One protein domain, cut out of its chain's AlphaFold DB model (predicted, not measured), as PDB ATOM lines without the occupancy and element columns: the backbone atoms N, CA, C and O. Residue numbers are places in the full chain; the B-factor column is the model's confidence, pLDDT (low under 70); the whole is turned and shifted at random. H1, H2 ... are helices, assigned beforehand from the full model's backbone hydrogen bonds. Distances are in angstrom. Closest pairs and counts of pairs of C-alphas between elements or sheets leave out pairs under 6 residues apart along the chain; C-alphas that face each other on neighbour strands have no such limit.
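What this domain is: This is residues 111 to 210 of the 375 residues of an uncharacterized protein of Rhodotorula graminis (strain WP1) (UniProt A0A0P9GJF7). One long helix, H1, runs along most of the longest axis, with H4 side by side with it and running the same way; H2 folds back across the later part of H1, and H6 crosses H4 without reaching H1. The short helix H3 lies near the earlier part of H1, H5 lies past the end of H4, and residues 188 to 193 stick out. The printed part has 100 residues with six named helices, in the order H1 to H6, and no named strand: its class is all helix. It is compact, with a radius of gyration of the C-alphas of 13.8 A, and elongated, spanning 46 by 30 by 22 A.

Where its parts are: H1 covers residues 111 to 135, starting with C-alpha 111 at (-54.729, 14.669, -72.091), and is 36.6 A long from first to last C-alpha. H2, residues 140 to 150, measures 15.3 A, and H3, residues 158 to 163, measures 9.0 A. H4, residues 166 to 178, begins with C-alpha 166 at (-40.525, 20.500, -64.443) and measures 18.6 A. H5, residues 183 to 189, measures 9.6 A. H6, residues 199 to 210, measures 16.8 A and ends with C-alpha 210 at (-32.849, 26.665, -58.561).

How they stand to each other: H1 is the hub, touching three other helices. With residues 128 to 133 alone it touches H2, at a steep tilt of 48 degrees, opposite ways; their closest C-alphas, of Ala 132 and Gln 143, are 4.9 A apart. H1 and H3 only just touch, with 3 pairs of C-alphas within 8 A, the closest being Arg 117 and Arg 162 at 6.9 A. H1 touches H4 with residues 120 to 131 alone, at a shallow tilt of 20 degrees, the same way; the closest C-alphas, of Gly 127 and Leu 176, are 5.4 A apart. H4 touches H6 at a steep tilt of 63 degrees, opposite ways, with the closest C-alphas, of Val 172 and Ala 206, 5.4 A apart. The helix packing is mostly crossed. H5 touches no helix; it is close to H1 but not clearly touching, with C-alphas 135 and 183 at 7.6 A. H1 and H6 are apart. In H2, H4, H5 and H6 every O i to N i+4 pair is within hydrogen-bond range, against 19 of 21 in H1 and 1 of 2 in H3.

The domain as a whole: The two C-alphas farthest apart, of Phe 111 and Glu 191, are 47.7 A from each other. The printed part has no cut and no long link. The mean pLDDT of the printed part is 75.5; residues 111 to 115, 153 to 154 and 182 to 196 are under 70.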
ATOM      1  N   PHE A 111     -54.753  16.127 -72.280       44.28
ATOM      2  CA  PHE A 111     -54.729  14.669 -72.091       44.28
ATOM      3  C   PHE A 111     -53.332  14.121 -71.740       44.28
ATOM      4  O   PHE A 111     -53.171  13.491 -70.700       44.28
ATOM      5  N   PHE A 112     -52.286  14.447 -72.514       46.06
ATOM      6  CA  PHE A 112     -50.898  14.076 -72.170       46.06
ATOM      7  C   PHE A 112     -50.405  14.759 -70.887       46.06
ATOM      8  O   PHE A 112     -49.595  14.206 -70.140       46.06
ATOM      9  N   CYS A 113     -50.936  15.943 -70.574       57.44
ATOM     10  CA  CYS A 113     -50.686  16.560 -69.285       57.44
ATOM     11  C   CYS A 113     -51.417  15.851 -68.133       57.44
ATOM     12  O   CYS A 113     -50.917  15.933 -67.023       57.44
ATOM     13  N   ALA A 114     -52.546  15.158 -68.333       58.78
ATOM     14  CA  ALA A 114     -53.291  14.504 -67.245       58.78
ATOM     15  C   ALA A 114     -52.504  13.363 -66.577       58.78
ATOM     16  O   ALA A 114     -52.334  13.382 -65.362       58.78
ATOM     17  N   LEU A 115     -51.923  12.455 -67.365       58.94
ATOM     18  CA  LEU A 115     -51.075  11.365 -66.855       58.94
ATOM     19  C   LEU A 115     -49.818  11.886 -66.144       58.94
ATOM     20  O   LEU A 115     -49.488  11.454 -65.042       58.94
ATOM     21  N   THR A 116     -49.144  12.876 -66.733       70.12
ATOM     22  CA  THR A 116     -47.985  13.523 -66.099       70.12
ATOM     23  C   THR A 116     -48.385  14.273 -64.820       70.12
ATOM     24  O   THR A 116     -47.599  14.335 -63.878       70.12
ATOM     25  N   ARG A 117     -49.610  14.817 -64.741       70.94
ATOM     26  CA  ARG A 117     -50.142  15.491 -63.542       70.94
ATOM     27  C   ARG A 117     -50.403  14.509 -62.409       70.94
ATOM     28  O   ARG A 117     -49.951  14.766 -61.299       70.94
ATOM     29  N   GLU A 118     -51.113  13.416 -62.678       76.50
ATOM     30  CA  GLU A 118     -51.402  12.396 -61.665       76.50
ATOM     31  C   GLU A 118     -50.111  11.798 -61.117       76.50
ATOM     32  O   GLU A 118     -49.960  11.690 -59.902       76.50
ATOM     33  N   LYS A 119     -49.137  11.533 -61.997       82.81
ATOM     34  CA  LYS A 119     -47.810  11.068 -61.592       82.81
ATOM     35  C   LYS A 119     -47.106  12.067 -60.667       82.81
ATOM     36  O   LYS A 119     -46.691  11.685 -59.580       82.81
ATOM     37  N   ARG A 120     -47.024  13.348 -61.049       82.75
ATOM     38  CA  ARG A 120     -46.383  14.394 -60.226       82.75
ATOM     39  C   ARG A 120     -47.065  14.573 -58.871       82.75
ATOM     40  O   ARG A 120     -46.397  14.730 -57.854       82.75
ATOM     41  N   LEU A 121     -48.395  14.551 -58.846       83.69
ATOM     42  CA  LEU A 121     -49.147  14.663 -57.599       83.69
ATOM     43  C   LEU A 121     -48.930  13.438 -56.705       83.69
ATOM     44  O   LEU A 121     -48.768  13.592 -55.497       83.69
ATOM     45  N   ALA A 122     -48.903  12.237 -57.285       86.69
ATOM     46  CA  ALA A 122     -48.620  11.003 -56.560       86.69
ATOM     47  C   ALA A 122     -47.196  10.990 -55.984       86.69
ATOM     48  O   ALA A 122     -47.029  10.642 -54.819       86.69
ATOM     49  N   GLU A 123     -46.194  11.432 -56.750       88.31
ATOM     50  CA  GLU A 123     -44.810  11.600 -56.280       88.31
ATOM     51  C   GLU A 123     -44.742  12.554 -55.084       88.31
ATOM     52  O   GLU A 123     -44.168  12.214 -54.050       88.31
ATOM     53  N   LEU A 124     -45.388  13.721 -55.191       88.00
ATOM     54  CA  LEU A 124     -45.402  14.710 -54.118       88.00
ATOM     55  C   LEU A 124     -46.097  14.166 -52.865       88.00
ATOM     56  O   LEU A 124     -45.563  14.287 -51.767       88.00
ATOM     57  N   ARG A 125     -47.261  13.521 -53.019       90.06
ATOM     58  CA  ARG A 125     -47.974  12.869 -51.907       90.06
ATOM     59  C   ARG A 125     -47.131  11.774 -51.260       90.06
ATOM     60  O   ARG A 125     -47.101  11.694 -50.038       90.06
ATOM     61  N   GLY A 126     -46.423  10.973 -52.057       90.00
ATOM     62  CA  GLY A 126     -45.514   9.942 -51.565       90.00
ATOM     63  C   GLY A 126     -44.358  10.521 -50.747       90.00
ATOM     64  O   GLY A 126     -44.094  10.039 -49.649       90.00
ATOM     65  N   GLY A 127     -43.713  11.584 -51.238       88.50
ATOM     66  CA  GLY A 127     -42.636  12.270 -50.517       88.50
ATOM     67  C   GLY A 127     -43.115  12.915 -49.213       88.50
ATOM     68  O   GLY A 127     -42.489  12.745 -48.172       88.50
ATOM     69  N   VAL A 128     -44.269  13.590 -49.244       89.19
ATOM     70  CA  VAL A 128     -44.911  14.143 -48.042       89.19
ATOM     71  C   VAL A 128     -45.188  13.015 -47.041       89.19
ATOM     72  O   VAL A 128     -44.711  13.078 -45.914       89.19
ATOM     73  N   HIS A 129     -45.839  11.927 -47.452       90.31
ATOM     74  CA  HIS A 129     -46.111  10.793 -46.565       90.31
ATOM     75  C   HIS A 129     -44.841  10.229 -45.896       90.31
ATOM     76  O   HIS A 129     -44.821   9.998 -44.688       90.31
ATOM     77  N   GLN A 130     -43.739  10.083 -46.641       88.44
ATOM     78  CA  GLN A 130     -42.459   9.626 -46.082       88.44
ATOM     79  C   GLN A 130     -41.923  10.565 -44.993       88.44
ATOM     80  O   GLN A 130     -41.451  10.103 -43.951       88.44
ATOM     81  N   VAL A 131     -42.024  11.881 -45.203       84.69
ATOM     82  CA  VAL A 131     -41.657  12.881 -44.192       84.69
ATOM     83  C   VAL A 131     -42.556  12.754 -42.963       84.69
ATOM     84  O   VAL A 131     -42.042  12.730 -41.845       84.69
ATOM     85  N   ALA A 132     -43.869  12.612 -43.149       85.62
ATOM     86  CA  ALA A 132     -44.826  12.468 -42.054       85.62
ATOM     87  C   ALA A 132     -44.487  11.264 -41.161       85.62
ATOM     88  O   ALA A 132     -44.372  11.406 -39.943       85.62
ATOM     89  N   VAL A 133     -44.258  10.097 -41.774       88.19
ATOM     90  CA  VAL A 133     -43.897   8.850 -41.078       88.19
ATOM     91  C   VAL A 133     -42.586   8.996 -40.306       88.19
ATOM     92  O   VAL A 133     -42.480   8.520 -39.176       88.19
ATOM     93  N   ALA A 134     -41.594   9.678 -40.883       84.19
ATOM     94  CA  ALA A 134     -40.302   9.880 -40.238       84.19
ATOM     95  C   ALA A 134     -40.371  10.867 -39.054       84.19
ATOM     96  O   ALA A 134     -39.701  10.674 -38.034       84.19
ATOM     97  N   PHE A 135     -41.194  11.917 -39.161       79.31
ATOM     98  CA  PHE A 135     -41.386  12.899 -38.090       79.31
ATOM     99  C   PHE A 135     -42.238  12.363 -36.937       79.31
ATOM    100  O   PHE A 135     -41.890  12.616 -35.783       79.31
ATOM    101  N   TYR A 136     -43.290  11.596 -37.240       82.50
ATOM    102  CA  TYR A 136     -44.283  11.108 -36.278       82.50
ATOM    103  C   TYR A 136     -44.374   9.573 -36.275       82.50
ATOM    104  O   TYR A 136     -45.412   9.009 -36.639       82.50
ATOM    105  N   PRO A 137     -43.302   8.854 -35.898       81.88
ATOM    106  CA  PRO A 137     -43.311   7.397 -35.926       81.88
ATOM    107  C   PRO A 137     -44.362   6.847 -34.953       81.88
ATOM    108  O   PRO A 137     -44.322   7.129 -33.757       81.88
ATOM    109  N   GLY A 138     -45.300   6.051 -35.469       83.94
ATOM    110  CA  GLY A 138     -46.353   5.418 -34.664       83.94
ATOM    111  C   GLY A 138     -47.553   6.306 -34.313       83.94
ATOM    112  O   GLY A 138     -48.449   5.825 -33.626       83.94
ATOM    113  N   ASP A 139     -47.615   7.550 -34.802       86.19
ATOM    114  CA  ASP A 139     -48.771   8.441 -34.627       86.19
ATOM    115  C   ASP A 139     -49.457   8.728 -35.979       86.19
ATOM    116  O   ASP A 139     -49.144   9.720 -36.647       86.19
ATOM    117  N   PRO A 140     -50.394   7.867 -36.421       88.44
ATOM    118  CA  PRO A 140     -51.075   8.041 -37.703       88.44
ATOM    119  C   PRO A 140     -51.959   9.295 -37.744       88.44
ATOM    120  O   PRO A 140     -52.202   9.838 -38.820       88.44
ATOM    121  N   TYR A 141     -52.428   9.782 -36.589       86.44
ATOM    122  CA  TYR A 141     -53.249  10.986 -36.529       86.44
ATOM    123  C   TYR A 141     -52.404  12.234 -36.802       86.44
ATOM    124  O   TYR A 141     -52.778  13.058 -37.639       86.44
ATOM    125  N   ALA A 142     -51.235  12.354 -36.164       80.62
ATOM    126  CA  ALA A 142     -50.302  13.450 -36.427       80.62
ATOM    127  C   ALA A 142     -49.781  13.431 -37.874       80.62
ATOM    128  O   ALA A 142     -49.687  14.488 -38.503       80.62
ATOM    129  N   GLN A 143     -49.517  12.239 -38.426       85.94
ATOM    130  CA  GLN A 143     -49.154  12.065 -39.837       85.94
ATOM    131  C   GLN A 143     -50.237  12.628 -40.764       85.94
ATOM    132  O   GLN A 143     -49.968  13.549 -41.537       85.94
ATOM    133  N   GLN A 144     -51.476  12.142 -40.633       86.56
ATOM    134  CA  GLN A 144     -52.600  12.572 -41.467       86.56
ATOM    135  C   GLN A 144     -52.893  14.069 -41.306       86.56
ATOM    136  O   GLN A 144     -53.175  14.764 -42.282       86.56
ATOM    137  N   SER A 145     -52.807  14.582 -40.077       82.62
ATOM    138  CA  SER A 145     -53.029  15.997 -39.786       82.62
ATOM    139  C   SER A 145     -52.001  16.891 -40.481       82.62
ATOM    140  O   SER A 145     -52.362  17.943 -41.015       82.62
ATOM    141  N   TRP A 146     -50.723  16.506 -40.481       83.19
ATOM    142  CA  TRP A 146     -49.686  17.284 -41.155       83.19
ATOM    143  C   TRP A 146     -49.792  17.179 -42.679       83.19
ATOM    144  O   TRP A 146     -49.724  18.205 -43.357       83.19
ATOM    145  N   GLU A 147     -50.046  15.984 -43.218       86.94
ATOM    146  CA  GLU A 147     -50.313  15.790 -44.650       86.94
ATOM    147  C   GLU A 147     -51.472  16.679 -45.122       86.94
ATOM    148  O   GLU A 147     -51.357  17.389 -46.122       86.94
ATOM    149  N   HIS A 148     -52.571  16.705 -44.364       85.62
ATOM    150  CA  HIS A 148     -53.711  17.566 -44.656       85.62
ATOM    151  C   HIS A 148     -53.324  19.052 -44.642       85.62
ATOM    152  O   HIS A 148     -53.660  19.790 -45.570       85.62
ATOM    153  N   SER A 149     -52.559  19.488 -43.636       81.06
ATOM    154  CA  SER A 149     -52.071  20.867 -43.555       81.06
ATOM    155  C   SER A 149     -51.153  21.244 -44.722       81.06
ATOM    156  O   SER A 149     -51.148  22.407 -45.134       81.06
ATOM    157  N   PHE A 150     -50.370  20.301 -45.250       83.00
ATOM    158  CA  PHE A 150     -49.472  20.529 -46.380       83.00
ATOM    159  C   PHE A 150     -50.252  20.864 -47.662       83.00
ATOM    160  O   PHE A 150     -49.895  21.789 -48.396       83.00
ATOM    161  N   PHE A 151     -51.357  20.148 -47.895       84.19
ATOM    162  CA  PHE A 151     -52.218  20.290 -49.075       84.19
ATOM    163  C   PHE A 151     -53.424  21.219 -48.873       84.19
ATOM    164  O   PHE A 151     -54.348  21.238 -49.689       84.19
ATOM    165  N   ALA A 152     -53.441  22.004 -47.794       80.94
ATOM    166  CA  ALA A 152     -54.524  22.940 -47.525       80.94
ATOM    167  C   ALA A 152     -54.679  23.976 -48.658       80.94
ATOM    168  O   ALA A 152     -53.717  24.343 -49.337       80.94
ATOM    169  N   ASN A 153     -55.888  24.526 -48.825       69.88
ATOM    170  CA  ASN A 153     -56.233  25.461 -49.909       69.88
ATOM    171  C   ASN A 153     -55.319  26.703 -49.995       69.88
ATOM    172  O   ASN A 153     -55.135  27.276 -51.072       69.88
ATOM    173  N   GLY A 154     -54.743  27.123 -48.866       68.25
ATOM    174  CA  GLY A 154     -53.779  28.219 -48.774       68.25
ATOM    175  C   GLY A 154     -52.326  27.819 -49.050       68.25
ATOM    176  O   GLY A 154     -51.498  28.700 -49.235       68.25
ATOM    177  N   ARG A 155     -51.990  26.534 -49.127       75.25
ATOM    178  CA  ARG A 155     -50.615  26.030 -49.251       75.25
ATOM    179  C   ARG A 155     -50.395  25.467 -50.646       75.25
ATOM    180  O   ARG A 155     -50.351  26.237 -51.607       75.25
ATOM    181  N   VAL A 156     -50.321  24.153 -50.791       77.44
ATOM    182  CA  VAL A 156     -50.103  23.498 -52.076       77.44
ATOM    183  C   VAL A 156     -51.420  22.912 -52.562       77.44
ATOM    184  O   VAL A 156     -51.981  22.020 -51.940       77.44
ATOM    185  N   THR A 157     -51.912  23.406 -53.697       77.62
ATOM    186  CA  THR A 157     -53.118  22.880 -54.350       77.62
ATOM    187  C   THR A 157     -52.761  22.249 -55.685       77.62
ATOM    188  O   THR A 157     -51.772  22.631 -56.314       77.62
ATOM    189  N   ASP A 158     -53.619  21.365 -56.190       72.44
ATOM    190  CA  ASP A 158     -53.465  20.771 -57.525       72.44
ATOM    191  C   ASP A 158     -53.299  21.841 -58.615       72.44
ATOM    192  O   ASP A 158     -52.562  21.676 -59.585       72.44
ATOM    193  N   THR A 159     -53.953  22.996 -58.461       74.06
ATOM    194  CA  THR A 159     -53.804  24.133 -59.381       74.06
ATOM    195  C   THR A 159     -52.406  24.741 -59.344       74.06
ATOM    196  O   THR A 159     -51.883  25.093 -60.398       74.06
ATOM    197  N   LYS A 160     -51.787  24.830 -58.166       79.50
ATOM    198  CA  LYS A 160     -50.423  25.344 -58.011       79.50
ATOM    199  C   LYS A 160     -49.392  24.360 -58.544       79.50
ATOM    200  O   LYS A 160     -48.532  24.758 -59.315       79.50
ATOM    201  N   ILE A 161     -49.538  23.074 -58.230       74.94
ATOM    202  CA  ILE A 161     -48.647  22.021 -58.743       74.94
ATOM    203  C   ILE A 161     -48.669  22.002 -60.278       74.94
ATOM    204  O   ILE A 161     -47.628  21.885 -60.918       74.94
ATOM    205  N   ARG A 162     -49.850  22.199 -60.887       70.25
ATOM    206  CA  ARG A 162     -50.010  22.254 -62.349       70.25
ATOM    207  C   ARG A 162     -49.195  23.349 -63.037       70.25
ATOM    208  O   ARG A 162     -48.898  23.176 -64.216       70.25
ATOM    209  N   ARG A 163     -48.868  24.447 -62.351       72.25
ATOM    210  CA  ARG A 163     -48.095  25.555 -62.934       72.25
ATOM    211  C   ARG A 163     -46.597  25.494 -62.639       72.25
ATOM    212  O   ARG A 163     -45.860  26.331 -63.144       72.25
ATOM    213  N   LEU A 164     -46.139  24.530 -61.840       73.62
ATOM    214  CA  LEU A 164     -44.714  24.399 -61.545       73.62
ATOM    215  C   LEU A 164     -43.962  23.904 -62.783       73.62
ATOM    216  O   LEU A 164     -44.355  22.923 -63.431       73.62
ATOM    217  N   ALA A 165     -42.843  24.562 -63.077       74.38
ATOM    218  CA  ALA A 165     -41.887  24.083 -64.062       74.38
ATOM    219  C   ALA A 165     -41.385  22.676 -63.683       74.38
ATOM    220  O   ALA A 165     -41.341  22.308 -62.510       74.38
ATOM    221  N   GLY A 166     -40.992  21.873 -64.679       75.62
ATOM    222  CA  GLY A 166     -40.525  20.500 -64.443       75.62
ATOM    223  C   GLY A 166     -39.321  20.420 -63.496       75.62
ATOM    224  O   GLY A 166     -39.348  19.622 -62.568       75.62
ATOM    225  N   ALA A 167     -38.323  21.290 -63.689       75.44
ATOM    226  CA  ALA A 167     -37.149  21.377 -62.817       75.44
ATOM    227  C   ALA A 167     -37.522  21.774 -61.378       75.44
ATOM    228  O   ALA A 167     -37.033  21.172 -60.429       75.44
ATOM    229  N   PHE A 168     -38.464  22.710 -61.223       80.75
ATOM    230  CA  PHE A 168     -38.994  23.106 -59.917       80.75
ATOM    231  C   PHE A 168     -39.655  21.948 -59.177       80.75
ATOM    232  O   PHE A 168     -39.387  21.724 -58.002       80.75
ATOM    233  N   HIS A 169     -40.507  21.192 -59.872       81.69
ATOM    234  CA  HIS A 169     -41.123  20.000 -59.296       81.69
ATOM    235  C   HIS A 169     -40.064  18.994 -58.837       81.69
ATOM    236  O   HIS A 169     -40.166  18.493 -57.724       81.69
ATOM    237  N   GLN A 170     -39.040  18.738 -59.657       83.94
ATOM    238  CA  GLN A 170     -37.983  17.792 -59.303       83.94
ATOM    239  C   GLN A 170     -37.217  18.223 -58.046       83.94
ATOM    240  O   GLN A 170     -37.043  17.407 -57.152       83.94
ATOM    241  N   GLU A 171     -36.848  19.499 -57.929       84.69
ATOM    242  CA  GLU A 171     -36.139  20.000 -56.745       84.69
ATOM    243  C   GLU A 171     -36.986  19.864 -55.467       84.69
ATOM    244  O   GLU A 171     -36.489  19.461 -54.417       84.69
ATOM    245  N   VAL A 172     -38.300  20.119 -55.554       84.62
ATOM    246  CA  VAL A 172     -39.225  19.892 -54.429       84.62
ATOM    247  C   VAL A 172     -39.245  18.415 -54.019       84.62
ATOM    248  O   VAL A 172     -39.243  18.113 -52.823       84.62
ATOM    249  N   ILE A 173     -39.265  17.487 -54.981       87.62
ATOM    250  CA  ILE A 173     -39.219  16.044 -54.704       87.62
ATOM    251  C   ILE A 173     -37.879  15.642 -54.081       87.62
ATOM    252  O   ILE A 173     -37.861  14.880 -53.110       87.62
ATOM    253  N   ASP A 174     -36.770  16.168 -54.589       85.88
ATOM    254  CA  ASP A 174     -35.434  15.884 -54.071       85.88
ATOM    255  C   ASP A 174     -35.302  16.358 -52.617       85.88
ATOM    256  O   ASP A 174     -34.803  15.620 -51.764       85.88
ATOM    257  N   GLU A 175     -35.816  17.544 -52.287       81.69
ATOM    258  CA  GLU A 175     -35.819  18.041 -50.909       81.69
ATOM    259  C   GLU A 175     -36.748  17.260 -49.983       81.69
ATOM    260  O   GLU A 175     -36.365  16.964 -48.847       81.69
ATOM    261  N   LEU A 176     -37.930  16.849 -50.454       84.12
ATOM    262  CA  LEU A 176     -38.799  15.947 -49.693       84.12
ATOM    263  C   LEU A 176     -38.115  14.604 -49.414       84.12
ATOM    264  O   LEU A 176     -38.228  14.082 -48.310       84.12
ATOM    265  N   THR A 177     -37.358  14.081 -50.376       85.25
ATOM    266  CA  THR A 177     -36.628  12.812 -50.241       85.25
ATOM    267  C   THR A 177     -35.454  12.933 -49.265       85.25
ATOM    268  O   THR A 177     -35.177  12.011 -48.498       85.25
ATOM    269  N   LYS A 178     -34.765  14.082 -49.243       81.94
ATOM    270  CA  LYS A 178     -33.648  14.355 -48.319       81.94
ATOM    271  C   LYS A 178     -34.120  14.724 -46.906       81.94
ATOM    272  O   LYS A 178     -33.369  14.539 -45.946       81.94
ATOM    273  N   ALA A 179     -35.335  15.258 -46.750       76.31
ATOM    274  CA  ALA A 179     -35.839  15.776 -45.477       76.31
ATOM    275  C   ALA A 179     -35.805  14.759 -44.313       76.31
ATOM    276  O   ALA A 179     -35.372  15.159 -43.227       76.31
ATOM    277  N   PRO A 180     -36.158  13.467 -44.493       76.31
ATOM    278  CA  PRO A 180     -36.032  12.458 -43.444       76.31
ATOM    279  C   PRO A 180     -34.591  12.238 -42.973       76.31
ATOM    280  O   PRO A 180     -34.362  12.040 -41.788       76.31
ATOM    281  N   ALA A 181     -33.597  12.312 -43.861       73.75
ATOM    282  CA  ALA A 181     -32.190  12.155 -43.479       73.75
ATOM    283  C   ALA A 181     -31.654  13.381 -42.722       73.75
ATOM    284  O   ALA A 181     -30.797  13.252 -41.851       73.75
ATOM    285  N   LYS A 182     -32.200  14.573 -43.001       68.06
ATOM    286  CA  LYS A 182     -31.882  15.818 -42.281       68.06
ATOM    287  C   LYS A 182     -32.517  15.861 -40.873       68.06
ATOM    288  O   LYS A 182     -32.219  16.772 -40.103       68.06
ATOM    289  N   LEU A 183     -33.365  14.892 -40.503       63.78
ATOM    290  CA  LEU A 183     -34.103  14.868 -39.233       63.78
ATOM    291  C   LEU A 183     -33.259  14.832 -37.961       63.78
ATOM    292  O   LEU A 183     -33.604  15.579 -37.053       63.78
ATOM    293  N   PRO A 184     -32.215  13.995 -37.820       58.03
ATOM    294  CA  PRO A 184     -31.473  13.911 -36.562       58.03
ATOM    295  C   PRO A 184     -30.759  15.228 -36.242       58.03
ATOM    296  O   PRO A 184     -30.867  15.732 -35.129       58.03
ATOM    297  N   ALA A 185     -30.133  15.838 -37.253       53.59
ATOM    298  CA  ALA A 185     -29.517  17.159 -37.143       53.59
ATOM    299  C   ALA A 185     -30.559  18.253 -36.859       53.59
ATOM    300  O   ALA A 185     -30.334  19.118 -36.017       53.59
ATOM    301  N   ARG A 186     -31.736  18.183 -37.501       52.12
ATOM    302  CA  ARG A 186     -32.846  19.107 -37.228       52.12
ATOM    303  C   ARG A 186     -33.420  18.920 -35.828       52.12
ATOM    304  O   ARG A 186     -33.654  19.908 -35.167       52.12
ATOM    305  N   ARG A 187     -33.603  17.699 -35.322       53.31
ATOM    306  CA  ARG A 187     -34.101  17.448 -33.957       53.31
ATOM    307  C   ARG A 187     -33.140  17.983 -32.893       53.31
ATOM    308  O   ARG A 187     -33.616  18.572 -31.933       53.31
ATOM    309  N   LEU A 188     -31.829  17.843 -33.109       45.97
ATOM    310  CA  LEU A 188     -30.789  18.414 -32.242       45.97
ATOM    311  C   LEU A 188     -30.777  19.952 -32.274       45.97
ATOM    312  O   LEU A 188     -30.614  20.581 -31.237       45.97
ATOM    313  N   ALA A 189     -31.004  20.568 -33.440       44.12
ATOM    314  CA  ALA A 189     -31.136  22.023 -33.564       44.12
ATOM    315  C   ALA A 189     -32.516  22.563 -33.112       44.12
ATOM    316  O   ALA A 189     -32.651  23.742 -32.790       44.12
ATOM    317  N   CYS A 190     -33.553  21.718 -33.094       40.59
ATOM    318  CA  CYS A 190     -34.961  22.086 -32.903       40.59
ATOM    319  C   CYS A 190     -35.549  21.681 -31.542       40.59
ATOM    320  O   CYS A 190     -36.778  21.588 -31.436       40.59
ATOM    321  N   GLU A 191     -34.740  21.529 -30.486       38.09
ATOM    322  CA  GLU A 191     -35.262  21.437 -29.107       38.09
ATOM    323  C   GLU A 191     -36.144  22.651 -28.725       38.09
ATOM    324  O   GLU A 191     -36.944  22.563 -27.798       38.09
ATOM    325  N   ALA A 192     -36.108  23.746 -29.499       39.72
ATOM    326  CA  ALA A 192     -36.992  24.900 -29.334       39.72
ATOM    327  C   ALA A 192     -38.322  24.854 -30.125       39.72
ATOM    328  O   ALA A 192     -39.212  25.643 -29.812       39.72
ATOM    329  N   SER A 193     -38.515  23.986 -31.139       42.78
ATOM    330  CA  SER A 193     -39.779  24.030 -31.907       42.78
ATOM    331  C   SER A 193     -40.309  22.759 -32.580       42.78
ATOM    332  O   SER A 193     -41.359  22.864 -33.183       42.78
ATOM    333  N   GLY A 194     -39.680  21.583 -32.523       51.12
ATOM    334  CA  GLY A 194     -40.347  20.273 -32.737       51.12
ATOM    335  C   GLY A 194     -41.237  19.981 -33.978       51.12
ATOM    336  O   GLY A 194     -41.845  18.913 -34.002       51.12
ATOM    337  N   PHE A 195     -41.348  20.846 -34.996       59.94
ATOM    338  CA  PHE A 195     -42.307  20.685 -36.103       59.94
ATOM    339  C   PHE A 195     -41.656  20.218 -37.426       59.94
ATOM    340  O   PHE A 195     -40.516  20.582 -37.725       59.94
ATOM    341  N   PRO A 196     -42.375  19.432 -38.252       64.75
ATOM    342  CA  PRO A 196     -41.989  19.094 -39.625       64.75
ATOM    343  C   PRO A 196     -41.885  20.321 -40.539       64.75
ATOM    344  O   PRO A 196     -42.503  21.352 -40.255       64.75
ATOM    345  N   PRO A 197     -41.138  20.229 -41.663       70.19
ATOM    346  CA  PRO A 197     -41.036  21.333 -42.608       70.19
ATOM    347  C   PRO A 197     -42.423  21.721 -43.130       70.19
ATOM    348  O   PRO A 197     -43.264  20.868 -43.418       70.19
ATOM    349  N   THR A 198     -42.670  23.020 -43.265       77.00
ATOM    350  CA  THR A 198     -43.906  23.515 -43.873       77.00
ATOM    351  C   THR A 198     -43.824  23.404 -45.394       77.00
ATOM    352  O   THR A 198     -42.738  23.462 -45.978       77.00
ATOM    353  N   ALA A 199     -44.979  23.285 -46.053       78.19
ATOM    354  CA  ALA A 199     -45.042  23.313 -47.512       78.19
ATOM    355  C   ALA A 199     -44.407  24.592 -48.076       78.19
ATOM    356  O   ALA A 199     -43.642  24.542 -49.036       78.19
ATOM    357  N   ASP A 200     -44.654  25.731 -47.428       77.38
ATOM    358  CA  ASP A 200     -44.127  27.006 -47.893       77.38
ATOM    359  C   ASP A 200     -42.606  27.092 -47.764       77.38
ATOM    360  O   ASP A 200     -41.959  27.570 -48.693       77.38
ATOM    361  N   GLY A 201     -42.034  26.570 -46.673       76.75
ATOM    362  CA  GLY A 201     -40.585  26.508 -46.494       76.75
ATOM    363  C   GLY A 201     -39.899  25.608 -47.522       76.75
ATOM    364  O   GLY A 201     -38.858  25.977 -48.055       76.75
ATOM    365  N   LEU A 202     -40.498  24.459 -47.857       78.75
ATOM    366  CA  LEU A 202     -39.968  23.557 -48.888       78.75
ATOM    367  C   LEU A 202     -40.004  24.186 -50.283       78.75
ATOM    368  O   LEU A 202     -39.030  24.099 -51.023       78.75
ATOM    369  N   PHE A 203     -41.110  24.841 -50.636       81.75
ATOM    370  CA  PHE A 203     -41.253  25.485 -51.940       81.75
ATOM    371  C   PHE A 203     -40.349  26.712 -52.081       81.75
ATOM    372  O   PHE A 203     -39.813  26.938 -53.162       81.75
ATOM    373  N   LEU A 204     -40.168  27.496 -51.014       82.50
ATOM    374  CA  LEU A 204     -39.197  28.593 -51.002       82.50
ATOM    375  C   LEU A 204     -37.775  28.066 -51.168       82.50
ATOM    376  O   LEU A 204     -37.063  28.521 -52.052       82.50
ATOM    377  N   TYR A 205     -37.396  27.045 -50.400       80.75
ATOM    378  CA  TYR A 205     -36.061  26.468 -50.507       80.75
ATOM    379  C   TYR A 205     -35.793  25.893 -51.905       80.75
ATOM    380  O   TYR A 205     -34.748  26.165 -52.482       80.75
ATOM    381  N   ALA A 206     -36.738  25.145 -52.483       82.69
ATOM    382  CA  ALA A 206     -36.594  24.608 -53.838       82.69
ATOM    383  C   ALA A 206     -36.485  25.725 -54.892       82.69
ATOM    384  O   ALA A 206     -35.704  25.620 -55.836       82.69
ATOM    385  N   HIS A 207     -37.234  26.820 -54.718       86.50
ATOM    386  CA  HIS A 207     -37.090  28.008 -55.558       86.50
ATOM    387  C   HIS A 207     -35.686  28.604 -55.461       86.50
ATOM    388  O   HIS A 207     -35.053  28.911 -56.473       86.50
ATOM    389  N   ASP A 208     -35.203  28.777 -54.235       85.56
ATOM    390  CA  ASP A 208     -33.906  29.376 -53.999       85.56
ATOM    391  C   ASP A 208     -32.781  28.464 -54.476       85.56
ATOM    392  O   ASP A 208     -31.853  28.978 -55.078       85.56
ATOM    393  N   ALA A 209     -32.880  27.140 -54.335       84.31
ATOM    394  CA  ALA A 209     -31.904  26.181 -54.859       84.31
ATOM    395  C   ALA A 209     -31.746  26.258 -56.386       84.31
ATOM    396  O   ALA A 209     -30.639  26.126 -56.903       84.31
ATOM    397  N   LEU A 210     -32.842  26.520 -57.103       85.44
ATOM    398  CA  LEU A 210     -32.849  26.665 -58.561       85.44
ATOM    399  C   LEU A 210     -32.450  28.056 -59.043       85.44
ATOM    400  O   LEU A 210     -32.165  28.240 -60.226       85.44
TER     401      LEU A 210